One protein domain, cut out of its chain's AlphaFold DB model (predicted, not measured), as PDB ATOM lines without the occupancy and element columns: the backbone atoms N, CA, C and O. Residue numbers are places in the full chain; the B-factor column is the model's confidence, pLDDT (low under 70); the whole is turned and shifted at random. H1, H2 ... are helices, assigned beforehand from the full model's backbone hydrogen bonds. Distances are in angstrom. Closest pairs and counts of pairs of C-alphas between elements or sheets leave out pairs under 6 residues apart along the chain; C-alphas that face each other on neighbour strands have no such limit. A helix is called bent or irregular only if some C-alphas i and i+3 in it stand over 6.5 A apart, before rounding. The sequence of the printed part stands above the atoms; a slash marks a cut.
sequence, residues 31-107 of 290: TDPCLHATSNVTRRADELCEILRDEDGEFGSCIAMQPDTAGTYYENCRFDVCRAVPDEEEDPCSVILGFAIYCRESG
ATOM      1  N   THR A  31     -63.433-108.509 -46.262       81.69
ATOM      2  CA  THR A  31     -63.129-107.137 -46.693       81.69
ATOM      3  C   THR A  31     -61.679-107.045 -47.135       81.69
ATOM      4  O   THR A  31     -60.834-107.689 -46.522       81.69
ATOM      5  N   ASP A  32     -61.391-106.216 -48.139       86.81
ATOM      6  CA  ASP A  32     -60.023-105.981 -48.611       86.81
ATOM      7  C   ASP A  32     -59.143-105.383 -47.484       86.81
ATOM      8  O   ASP A  32     -59.388-104.249 -47.050       86.81
ATOM      9  N   PRO A  33     -58.132-106.122 -46.986       88.25
ATOM     10  CA  PRO A  33     -57.257-105.688 -45.906       88.25
ATOM     11  C   PRO A  33     -56.343-104.538 -46.341       88.25
ATOM     12  O   PRO A  33     -55.962-103.718 -45.504       88.25
ATOM     13  N   CYS A  34     -56.052-104.396 -47.638       89.44
ATOM     14  CA  CYS A  34     -55.216-103.314 -48.148       89.44
ATOM     15  C   CYS A  34     -55.861-101.934 -47.973       89.44
ATOM     16  O   CYS A  34     -55.138-100.944 -47.880       89.44
ATOM     17  N   LEU A  35     -57.194-101.844 -47.866       90.12
ATOM     18  CA  LEU A  35     -57.896-100.579 -47.595       90.12
ATOM     19  C   LEU A  35     -57.603-100.014 -46.199       90.12
ATOM     20  O   LEU A  35     -57.794 -98.820 -45.958       90.12
ATOM     21  N   HIS A  36     -57.164-100.870 -45.277       87.81
ATOM     22  CA  HIS A  36     -56.862-100.518 -43.892       87.81
ATOM     23  C   HIS A  36     -55.368-100.631 -43.560       87.81
ATOM     24  O   HIS A  36     -54.964-100.286 -42.448       87.81
ATOM     25  N   ALA A  37     -54.554-101.086 -44.513       86.62
ATOM     26  CA  ALA A  37     -53.114-101.209 -44.369       86.62
ATOM     27  C   ALA A  37     -52.405 -99.844 -44.466       86.62
ATOM     28  O   ALA A  37     -52.949 -98.845 -44.943       86.62
ATOM     29  N   THR A  38     -51.154 -99.789 -44.000       89.00
ATOM     30  CA  THR A  38     -50.310 -98.601 -44.198       89.00
ATOM     31  C   THR A  38     -49.861 -98.499 -45.655       89.00
ATOM     32  O   THR A  38     -49.721 -99.509 -46.339       89.00
ATOM     33  N   SER A  39     -49.524 -97.292 -46.115       88.69
ATOM     34  CA  SER A  39     -49.018 -97.086 -47.478       88.69
ATOM     35  C   SER A  39     -47.752 -97.889 -47.798       88.69
ATOM     36  O   SER A  39     -47.523 -98.224 -48.956       88.69
ATOM     37  N   ASN A  40     -46.929 -98.214 -46.793       88.56
ATOM     38  CA  ASN A  40     -45.752 -99.059 -46.984       88.56
ATOM     39  C   ASN A  40     -46.147-100.510 -47.296       88.56
ATOM     40  O   ASN A  40     -45.621-101.085 -48.242       88.56
ATOM     41  N   VAL A  41     -47.108-101.059 -46.549       87.50
ATOM     42  CA  VAL A  41     -47.621-102.420 -46.760       87.50
ATOM     43  C   VAL A  41     -48.317-102.524 -48.114       87.50
ATOM     44  O   VAL A  41     -48.011-103.427 -48.879       87.50
ATOM     45  N   THR A  42     -49.176-101.562 -48.473       89.81
ATOM     46  CA  THR A  42     -49.829-101.565 -49.792       89.81
ATOM     47  C   THR A  42     -48.810-101.497 -50.932       89.81
ATOM     48  O   THR A  42     -48.902-102.280 -51.867       89.81
ATOM     49  N   ARG A  43     -47.794-100.624 -50.831       90.12
ATOM     50  CA  ARG A  43     -46.715-100.545 -51.831       90.12
ATOM     51  C   ARG A  43     -45.935-101.857 -51.928       90.12
ATOM     52  O   ARG A  43     -45.612-102.286 -53.025       90.12
ATOM     53  N   ARG A  44     -45.634-102.486 -50.790       88.06
ATOM     54  CA  ARG A  44     -44.948-103.779 -50.739       88.06
ATOM     55  C   ARG A  44     -45.793-104.891 -51.364       88.06
ATOM     56  O   ARG A  44     -45.244-105.701 -52.096       88.06
ATOM     57  N   ALA A  45     -47.105-104.899 -51.128       90.25
ATOM     58  CA  ALA A  45     -48.035-105.819 -51.775       90.25
ATOM     59  C   ALA A  45     -48.034-105.637 -53.297       90.25
ATOM     60  O   ALA A  45     -47.904-106.616 -54.022       90.25
ATOM     61  N   ASP A  46     -48.103-104.393 -53.777       91.69
ATOM     62  CA  ASP A  46     -48.030-104.108 -55.211       91.69
ATOM     63  C   ASP A  46     -46.678-104.575 -55.797       91.69
ATOM     64  O   ASP A  46     -46.661-105.290 -56.792       91.69
ATOM     65  N   GLU A  47     -45.552-104.277 -55.137       89.56
ATOM     66  CA  GLU A  47     -44.204-104.695 -55.569       89.56
ATOM     67  C   GLU A  47     -44.023-106.222 -55.615       89.56
ATOM     68  O   GLU A  47     -43.451-106.748 -56.566       89.56
ATOM     69  N   LEU A  48     -44.502-106.945 -54.598       89.06
ATOM     70  CA  LEU A  48     -44.366-108.401 -54.504       89.06
ATOM     71  C   LEU A  48     -45.296-109.151 -55.468       89.06
ATOM     72  O   LEU A  48     -44.944-110.229 -55.948       89.06
ATOM     73  N   CYS A  49     -46.473-108.590 -55.747       92.88
ATOM     74  CA  CYS A  49     -47.494-109.215 -56.584       92.88
ATOM     75  C   CYS A  49     -47.419-108.790 -58.059       92.88
ATOM     76  O   CYS A  49     -48.116-109.380 -58.884       92.88
ATOM     77  N   GLU A  50     -46.571-107.816 -58.413       92.81
ATOM     78  CA  GLU A  50     -46.442-107.267 -59.774       92.81
ATOM     79  C   GLU A  50     -46.156-108.339 -60.833       92.81
ATOM     80  O   GLU A  50     -46.647-108.253 -61.956       92.81
ATOM     81  N   ILE A  51     -45.449-109.414 -60.463       93.25
ATOM     82  CA  ILE A  51     -45.152-110.538 -61.365       93.25
ATOM     83  C   ILE A  51     -46.422-111.169 -61.974       93.25
ATOM     84  O   ILE A  51     -46.375-111.725 -63.067       93.25
ATOM     85  N   LEU A  52     -47.575-111.055 -61.303       95.38
ATOM     86  CA  LEU A  52     -48.869-111.571 -61.767       95.38
ATOM     87  C   LEU A  52     -49.566-110.650 -62.784       95.38
ATOM     88  O   LEU A  52     -50.618-111.008 -63.314       95.38
ATOM     89  N   ARG A  53     -49.004-109.466 -63.047       94.94
ATOM     90  CA  ARG A  53     -49.507-108.468 -64.005       94.94
ATOM     91  C   ARG A  53     -48.488-108.068 -65.067       94.94
ATOM     92  O   ARG A  53     -48.858-107.375 -66.010       94.94
ATOM     93  N   ASP A  54     -47.244-108.507 -64.921       94.31
ATOM     94  CA  ASP A  54     -46.173-108.258 -65.875       94.31
ATOM     95  C   ASP A  54     -46.389-109.061 -67.172       94.31
ATOM     96  O   ASP A  54     -46.040-110.240 -67.273       94.31
ATOM     97  N   GLU A  55     -46.993-108.414 -68.174       93.62
ATOM     98  CA  GLU A  55     -47.237-108.990 -69.504       93.62
ATOM     99  C   GLU A  55     -45.943-109.270 -70.290       93.62
ATOM    100  O   GLU A  55     -45.955-110.105 -71.197       93.62
ATOM    101  N   ASP A  56     -44.833-108.615 -69.932       93.06
ATOM    102  CA  ASP A  56     -43.513-108.820 -70.538       93.06
ATOM    103  C   ASP A  56     -42.665-109.851 -69.757       93.06
ATOM    104  O   ASP A  56     -41.579-110.237 -70.202       93.06
ATOM    105  N   GLY A  57     -43.163-110.313 -68.604       91.12
ATOM    106  CA  GLY A  57     -42.495-111.249 -67.703       91.12
ATOM    107  C   GLY A  57     -42.747-112.730 -68.013       91.12
ATOM    108  O   GLY A  57     -43.387-113.105 -68.995       91.12
ATOM    109  N   GLU A  58     -42.271-113.606 -67.120       91.56
ATOM    110  CA  GLU A  58     -42.366-115.073 -67.269       91.56
ATOM    111  C   GLU A  58     -43.823-115.562 -67.395       91.56
ATOM    112  O   GLU A  58     -44.113-116.521 -68.111       91.56
ATOM    113  N   PHE A  59     -44.763-114.876 -66.737       95.00
ATOM    114  CA  PHE A  59     -46.188-115.192 -66.825       95.00
ATOM    115  C   PHE A  59     -46.907-114.528 -68.004       95.00
ATOM    116  O   PHE A  59     -48.080-114.831 -68.224       95.00
ATOM    117  N   GLY A  60     -46.243-113.681 -68.795       95.25
ATOM    118  CA  GLY A  60     -46.880-112.835 -69.807       95.25
ATOM    119  C   GLY A  60     -47.767-113.591 -70.797       95.25
ATOM    120  O   GLY A  60     -48.906-113.204 -71.053       95.25
ATOM    121  N   SER A  61     -47.308-114.755 -71.275       95.00
ATOM    122  CA  SER A  61     -48.104-115.617 -72.169       95.00
ATOM    123  C   SER A  61     -49.390-116.139 -71.516       95.00
ATOM    124  O   SER A  61     -50.417-116.279 -72.179       95.00
ATOM    125  N   CYS A  62     -49.344-116.428 -70.215       96.00
ATOM    126  CA  CYS A  62     -50.495-116.888 -69.449       96.00
ATOM    127  C   CYS A  62     -51.445-115.743 -69.103       96.00
ATOM    128  O   CYS A  62     -52.654-115.897 -69.258       96.00
ATOM    129  N   ILE A  63     -50.907-114.579 -68.733       96.94
ATOM    130  CA  ILE A  63     -51.680-113.355 -68.483       96.94
ATOM    131  C   ILE A  63     -52.460-112.960 -69.741       96.94
ATOM    132  O   ILE A  63     -53.671-112.766 -69.673       96.94
ATOM    133  N   ALA A  64     -51.808-112.950 -70.908       95.62
ATOM    134  CA  ALA A  64     -52.454-112.630 -72.180       95.62
ATOM    135  C   ALA A  64     -53.582-113.613 -72.545       95.62
ATOM    136  O   ALA A  64     -54.565-113.229 -73.182       95.62
ATOM    137  N   MET A  65     -53.455-114.886 -72.154       95.50
ATOM    138  CA  MET A  65     -54.470-115.909 -72.412       95.50
ATOM    139  C   MET A  65     -55.602-115.905 -71.372       95.50
ATOM    140  O   MET A  65     -56.731-116.259 -71.708       95.50
ATOM    141  N   GLN A  66     -55.306-115.536 -70.122       95.56
ATOM    142  CA  GLN A  66     -56.202-115.645 -68.965       95.56
ATOM    143  C   GLN A  66     -56.171-114.371 -68.087       95.56
ATOM    144  O   GLN A  66     -55.847-114.452 -66.897       95.56
ATOM    145  N   PRO A  67     -56.531-113.189 -68.627       95.44
ATOM    146  CA  PRO A  67     -56.352-111.906 -67.938       95.44
ATOM    147  C   PRO A  67     -57.223-111.760 -66.681       95.44
ATOM    148  O   PRO A  67     -56.754-111.268 -65.657       95.44
ATOM    149  N   ASP A  68     -58.472-112.240 -66.716       95.75
ATOM    150  CA  ASP A  68     -59.377-112.191 -65.556       95.75
ATOM    151  C   ASP A  68     -58.876-113.089 -64.410       95.75
ATOM    152  O   ASP A  68     -58.951-112.732 -63.227       95.75
ATOM    153  N   THR A  69     -58.319-114.254 -64.758       95.81
ATOM    154  CA  THR A  69     -57.714-115.173 -63.791       95.81
ATOM    155  C   THR A  69     -56.461-114.555 -63.182       95.81
ATOM    156  O   THR A  69     -56.345-114.527 -61.958       95.81
ATOM    157  N   ALA A  70     -55.566-113.993 -64.002       96.56
ATOM    158  CA  ALA A  70     -54.378-113.279 -63.534       96.56
ATOM    159  C   ALA A  70     -54.742-112.140 -62.566       96.56
ATOM    160  O   ALA A  70     -54.176-112.050 -61.477       96.56
ATOM    161  N   GLY A  71     -55.763-111.343 -62.901       96.56
ATOM    162  CA  GLY A  71     -56.292-110.300 -62.021       96.56
ATOM    163  C   GLY A  71     -56.801-110.846 -60.683       96.56
ATOM    164  O   GLY A  71     -56.534-110.263 -59.637       96.56
ATOM    165  N   THR A  72     -57.464-112.005 -60.684       94.94
ATOM    166  CA  THR A  72     -57.920-112.662 -59.446       94.94
ATOM    167  C   THR A  72     -56.747-113.115 -58.573       94.94
ATOM    168  O   THR A  72     -56.756-112.883 -57.365       94.94
ATOM    169  N   TYR A  73     -55.720-113.737 -59.164       96.44
ATOM    170  CA  TYR A  73     -54.511-114.128 -58.431       96.44
ATOM    171  C   TYR A  73     -53.757-112.910 -57.888       96.44
ATOM    172  O   TYR A  73     -53.292-112.950 -56.753       96.44
ATOM    173  N   TYR A  74     -53.682-111.819 -58.652       96.31
ATOM    174  CA  TYR A  74     -53.083-110.564 -58.205       96.31
ATOM    175  C   TYR A  74     -53.798-109.986 -56.978       96.31
ATOM    176  O   TYR A  74     -53.146-109.664 -55.984       96.31
ATOM    177  N   GLU A  75     -55.132-109.909 -56.996       94.00
ATOM    178  CA  GLU A  75     -55.883-109.400 -55.841       94.00
ATOM    179  C   GLU A  75     -55.774-110.323 -54.622       94.00
ATOM    180  O   GLU A  75     -55.646-109.836 -53.502       94.00
ATOM    181  N   ASN A  76     -55.744-111.645 -54.819       92.44
ATOM    182  CA  ASN A  76     -55.511-112.595 -53.727       92.44
ATOM    183  C   ASN A  76     -54.098-112.457 -53.142       92.44
ATOM    184  O   ASN A  76     -53.932-112.486 -51.926       92.44
ATOM    185  N   CYS A  77     -53.089-112.250 -53.990       93.81
ATOM    186  CA  CYS A  77     -51.718-112.008 -53.552       93.81
ATOM    187  C   CYS A  77     -51.646-110.743 -52.686       93.81
ATOM    188  O   CYS A  77     -51.116-110.776 -51.576       93.81
ATOM    189  N   ARG A  78     -52.265-109.642 -53.140       93.00
ATOM    190  CA  ARG A  78     -52.338-108.397 -52.360       93.00
ATOM    191  C   ARG A  78     -53.081-108.589 -51.050       93.00
ATOM    192  O   ARG A  78     -52.633-108.092 -50.020       93.00
ATOM    193  N   PHE A  79     -54.194-109.318 -51.088       90.81
ATOM    194  CA  PHE A  79     -54.982-109.642 -49.908       90.81
ATOM    195  C   PHE A  79     -54.130-110.343 -48.842       90.81
ATOM    196  O   PHE A  79     -54.147-109.921 -47.686       90.81
ATOM    197  N   ASP A  80     -53.364-111.367 -49.223       88.56
ATOM    198  CA  ASP A  80     -52.536-112.137 -48.291       88.56
ATOM    199  C   ASP A  80     -51.390-111.301 -47.711       88.56
ATOM    200  O   ASP A  80     -51.189-111.314 -46.494       88.56
ATOM    201  N   VAL A  81     -50.717-110.496 -48.542       88.69
ATOM    202  CA  VAL A  81     -49.664-109.577 -48.078       88.69
ATOM    203  C   VAL A  81     -50.237-108.534 -47.114       88.69
ATOM    204  O   VAL A  81     -49.744-108.372 -46.006       88.69
ATOM    205  N   CYS A  82     -51.333-107.858 -47.467       89.19
ATOM    206  CA  CYS A  82     -51.914-106.808 -46.624       89.19
ATOM    207  C   CYS A  82     -52.572-107.322 -45.334       89.19
ATOM    208  O   CYS A  82     -52.801-106.535 -44.414       89.19
ATOM    209  N   ARG A  83     -52.946-108.606 -45.276       86.88
ATOM    210  CA  ARG A  83     -53.528-109.234 -44.082       86.88
ATOM    211  C   ARG A  83     -52.469-109.697 -43.082       86.88
ATOM    212  O   ARG A  83     -52.814-109.894 -41.914       86.88
ATOM    213  N   ALA A  84     -51.242-109.925 -43.532       76.56
ATOM    214  CA  ALA A  84     -50.187-110.476 -42.701       76.56
ATOM    215  C   ALA A  84     -49.930-109.632 -41.441       76.56
ATOM    216  O   ALA A  84     -50.136-108.414 -41.404       76.56
ATOM    217  N   VAL A  85     -49.533-110.312 -40.366       65.44
ATOM    218  CA  VAL A  85     -49.255-109.680 -39.074       65.44
ATOM    219  C   VAL A  85     -47.934-108.903 -39.181       65.44
ATOM    220  O   VAL A  85     -46.997-109.397 -39.808       65.44
ATOM    221  N   PRO A  86     -47.810-107.707 -38.571       59.66
ATOM    222  CA  PRO A  86     -46.523-107.021 -38.480       59.66
ATOM    223  C   PRO A  86     -45.443-107.950 -37.900       59.66
ATOM    224  O   PRO A  86     -45.703-108.627 -36.909       59.66
ATOM    225  N   ASP A  87     -44.248-107.942 -38.498       58.06
ATOM    226  CA  ASP A  87     -43.067-108.750 -38.134       58.06
ATOM    227  C   ASP A  87     -43.067-110.235 -38.566       58.06
ATOM    228  O   ASP A  87     -42.111-110.950 -38.258       58.06
ATOM    229  N   GLU A  88     -44.056-110.702 -39.337       62.84
ATOM    230  CA  GLU A  88     -43.951-111.970 -40.080       62.84
ATOM    231  C   GLU A  88     -43.426-111.723 -41.506       62.84
ATOM    232  O   GLU A  88     -43.787-110.739 -42.155       62.84
ATOM    233  N   GLU A  89     -42.550-112.603 -42.010       61.12
ATOM    234  CA  GLU A  89     -42.178-112.583 -43.429       61.12
ATOM    235  C   GLU A  89     -43.402-112.960 -44.271       61.12
ATOM    236  O   GLU A  89     -43.852-114.103 -44.291       61.12
ATOM    237  N   GLU A  90     -43.963-111.957 -44.940       65.56
ATOM    238  CA  GLU A  90     -45.086-112.094 -45.864       65.56
ATOM    239  C   GLU A  90     -44.648-112.930 -47.072       65.56
ATOM    240  O   GLU A  90     -43.762-112.514 -47.825       65.56
ATOM    241  N   ASP A  91     -45.269-114.095 -47.267       75.12
ATOM    242  CA  ASP A  91     -44.927-115.021 -48.346       75.12
ATOM    243  C   ASP A  91     -46.016-115.034 -49.450       75.12
ATOM    244  O   ASP A  91     -46.963-115.828 -49.383       75.12
ATOM    245  N   PRO A  92     -45.904-114.190 -50.502       84.62
ATOM    246  CA  PRO A  92     -46.823-114.205 -51.648       84.62
ATOM    247  C   PRO A  92     -46.658-115.465 -52.516       84.62
ATOM    248  O   PRO A  92     -47.424-115.699 -53.455       84.62
ATOM    249  N   CYS A  93     -45.636-116.283 -52.254       89.75
ATOM    250  CA  CYS A  93     -45.178-117.310 -53.174       89.75
ATOM    251  C   CYS A  93     -46.146-118.474 -53.293       89.75
ATOM    252  O   CYS A  93     -46.120-119.159 -54.311       89.75
ATOM    253  N   SER A  94     -47.013-118.695 -52.303       89.38
ATOM    254  CA  SER A  94     -48.085-119.691 -52.401       89.38
ATOM    255  C   SER A  94     -49.124-119.311 -53.466       89.38
ATOM    256  O   SER A  94     -49.495-120.150 -54.289       89.38
ATOM    257  N   VAL A  95     -49.527-118.037 -53.522       93.44
ATOM    258  CA  VAL A  95     -50.464-117.520 -54.530       93.44
ATOM    259  C   VAL A  95     -49.814-117.510 -55.912       93.44
ATOM    260  O   VAL A  95     -50.424-117.968 -56.881       93.44
ATOM    261  N   ILE A  96     -48.558-117.061 -56.006       93.75
ATOM    262  CA  ILE A  96     -47.819-117.038 -57.277       93.75
ATOM    263  C   ILE A  96     -47.584-118.465 -57.801       93.75
ATOM    264  O   ILE A  96     -47.781-118.725 -58.988       93.75
ATOM    265  N   LEU A  97     -47.252-119.416 -56.920       91.88
ATOM    266  CA  LEU A  97     -47.158-120.839 -57.257       91.88
ATOM    267  C   LEU A  97     -48.488-121.375 -57.796       91.88
ATOM    268  O   LEU A  97     -48.495-122.093 -58.793       91.88
ATOM    269  N   GLY A  98     -49.611-121.009 -57.173       92.75
ATOM    270  CA  GLY A  98     -50.941-121.379 -57.657       92.75
ATOM    271  C   GLY A  98     -51.187-120.910 -59.093       92.75
ATOM    272  O   GLY A  98     -51.652-121.690 -59.926       92.75
ATOM    273  N   PHE A  99     -50.791-119.676 -59.420       95.19
ATOM    274  CA  PHE A  99     -50.896-119.170 -60.787       95.19
ATOM    275  C   PHE A  99     -49.960-119.909 -61.752       95.19
ATOM    276  O   PHE A  99     -50.385-120.296 -62.840       95.19
ATOM    277  N   ALA A 100     -48.722-120.205 -61.341       92.81
ATOM    278  CA  ALA A 100     -47.791-120.997 -62.145       92.81
ATOM    279  C   ALA A 100     -48.330-122.395 -62.474       92.81
ATOM    280  O   ALA A 100     -48.235-122.833 -63.623       92.81
ATOM    281  N   ILE A 101     -48.938-123.073 -61.498       90.25
ATOM    282  CA  ILE A 101     -49.595-124.371 -61.698       90.25
ATOM    283  C   ILE A 101     -50.751-124.229 -62.691       90.25
ATOM    284  O   ILE A 101     -50.794-124.966 -63.674       90.25
ATOM    285  N   TYR A 102     -51.629-123.242 -62.499       93.81
ATOM    286  CA  TYR A 102     -52.755-122.987 -63.399       93.81
ATOM    287  C   TYR A 102     -52.311-122.755 -64.856       93.81
ATOM    288  O   TYR A 102     -52.904-123.297 -65.794       93.81
ATOM    289  N   CYS A 103     -51.234-121.993 -65.062       92.94
ATOM    290  CA  CYS A 103     -50.662-121.764 -66.386       92.94
ATOM    291  C   CYS A 103     -50.149-123.065 -67.023       92.94
ATOM    292  O   CYS A 103     -50.451-123.338 -68.187       92.94
ATOM    293  N   ARG A 104     -49.438-123.906 -66.255       89.25
ATOM    294  CA  ARG A 104     -48.946-125.213 -66.728       89.25
ATOM    295  C   ARG A 104     -50.082-126.168 -67.075       89.25
ATOM    296  O   ARG A 104     -50.030-126.809 -68.122       89.25
ATOM    297  N   GLU A 105     -51.130-126.222 -66.257       88.81
ATOM    298  CA  GLU A 105     -52.336-127.015 -66.536       88.81
ATOM    299  C   GLU A 105     -53.085-126.517 -67.779       88.81
ATOM    300  O   GLU A 105     -53.696-127.304 -68.501       88.81
ATOM    301  N   SER A 106     -52.963-125.225 -68.090       91.25
ATOM    302  CA  SER A 106     -53.459-124.621 -69.331       91.25
ATOM    303  C   SER A 106     -52.545-124.874 -70.544       91.25
ATOM    304  O   SER A 106     -52.793-124.345 -71.628       91.25
ATOM    305  N   GLY A 107     -51.493-125.686 -70.391       89.19
ATOM    306  CA  GLY A 107     -50.546-126.040 -71.451       89.19
ATOM    307  C   GLY A 107     -49.465-124.988 -71.717       89.19
ATOM    308  O   GLY A 107     -48.759-125.087 -72.721       89.19
TER     309      GLY A 107
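What this domain is: This is residues 31 to 107 of the 290 residues of the protein "Putative flocculation protein FLO11" of Stichopus japonicus (UniProt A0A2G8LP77). Three helices, H1, H3 and H4, form an elongated up-and-down bundle, set as a triangle with H3 at the corner where H1 packs on it from one side and H4 from another, and the short H2 sits at the end where H3 begins. The 77 printed residues hold four named helices, H1 to H4 in order, and no named strand: all helix. The whole is compact, with a radius of gyration of the C-alphas of 12.6 A, and spans 38 by 22 by 17 A.

Where its parts are: H3, residues 67 to 83, is 24.2 A long and begins at C-alpha 67 (-56.352, -111.906, -67.938). H1, residues 39 to 52, is 20.3 A long and irregular: C-alphas 48 and 51 are 7.2 A apart. H4, residues 93 to 105, is 18.0 A long and ends at C-alpha 105 (-52.336, -127.015, -66.536). H2 is residues 60 to 65.

How they stand to each other: H3, the hub, touches H1 at a shallow tilt of 34 degrees, only just short of steep, opposite ways; the closest C-alphas, of Ala 45 and Arg 78, are 5.1 A apart. H3 and H4 form a helical hairpin, tilted 17 degrees; the closest C-alphas, of Cys 77 and Val 95, are 5.7 A apart. H2 and H3 touch only at the corner, and only just, with 3 pairs of C-alphas within 8 A; the closest are Ile 63 and Ala 70, 5.6 A. Every O i to N i+4 pair is within hydrogen-bond range in H2, H3 and H4, and 8 of 10 in H1.

The domain as a whole: The C-alphas farthest apart, of Thr 38 and Gly 107, are 38.7 A apart. The printed part has no cut and no long link between helices. Residues 85 to 90 have pLDDT under 70.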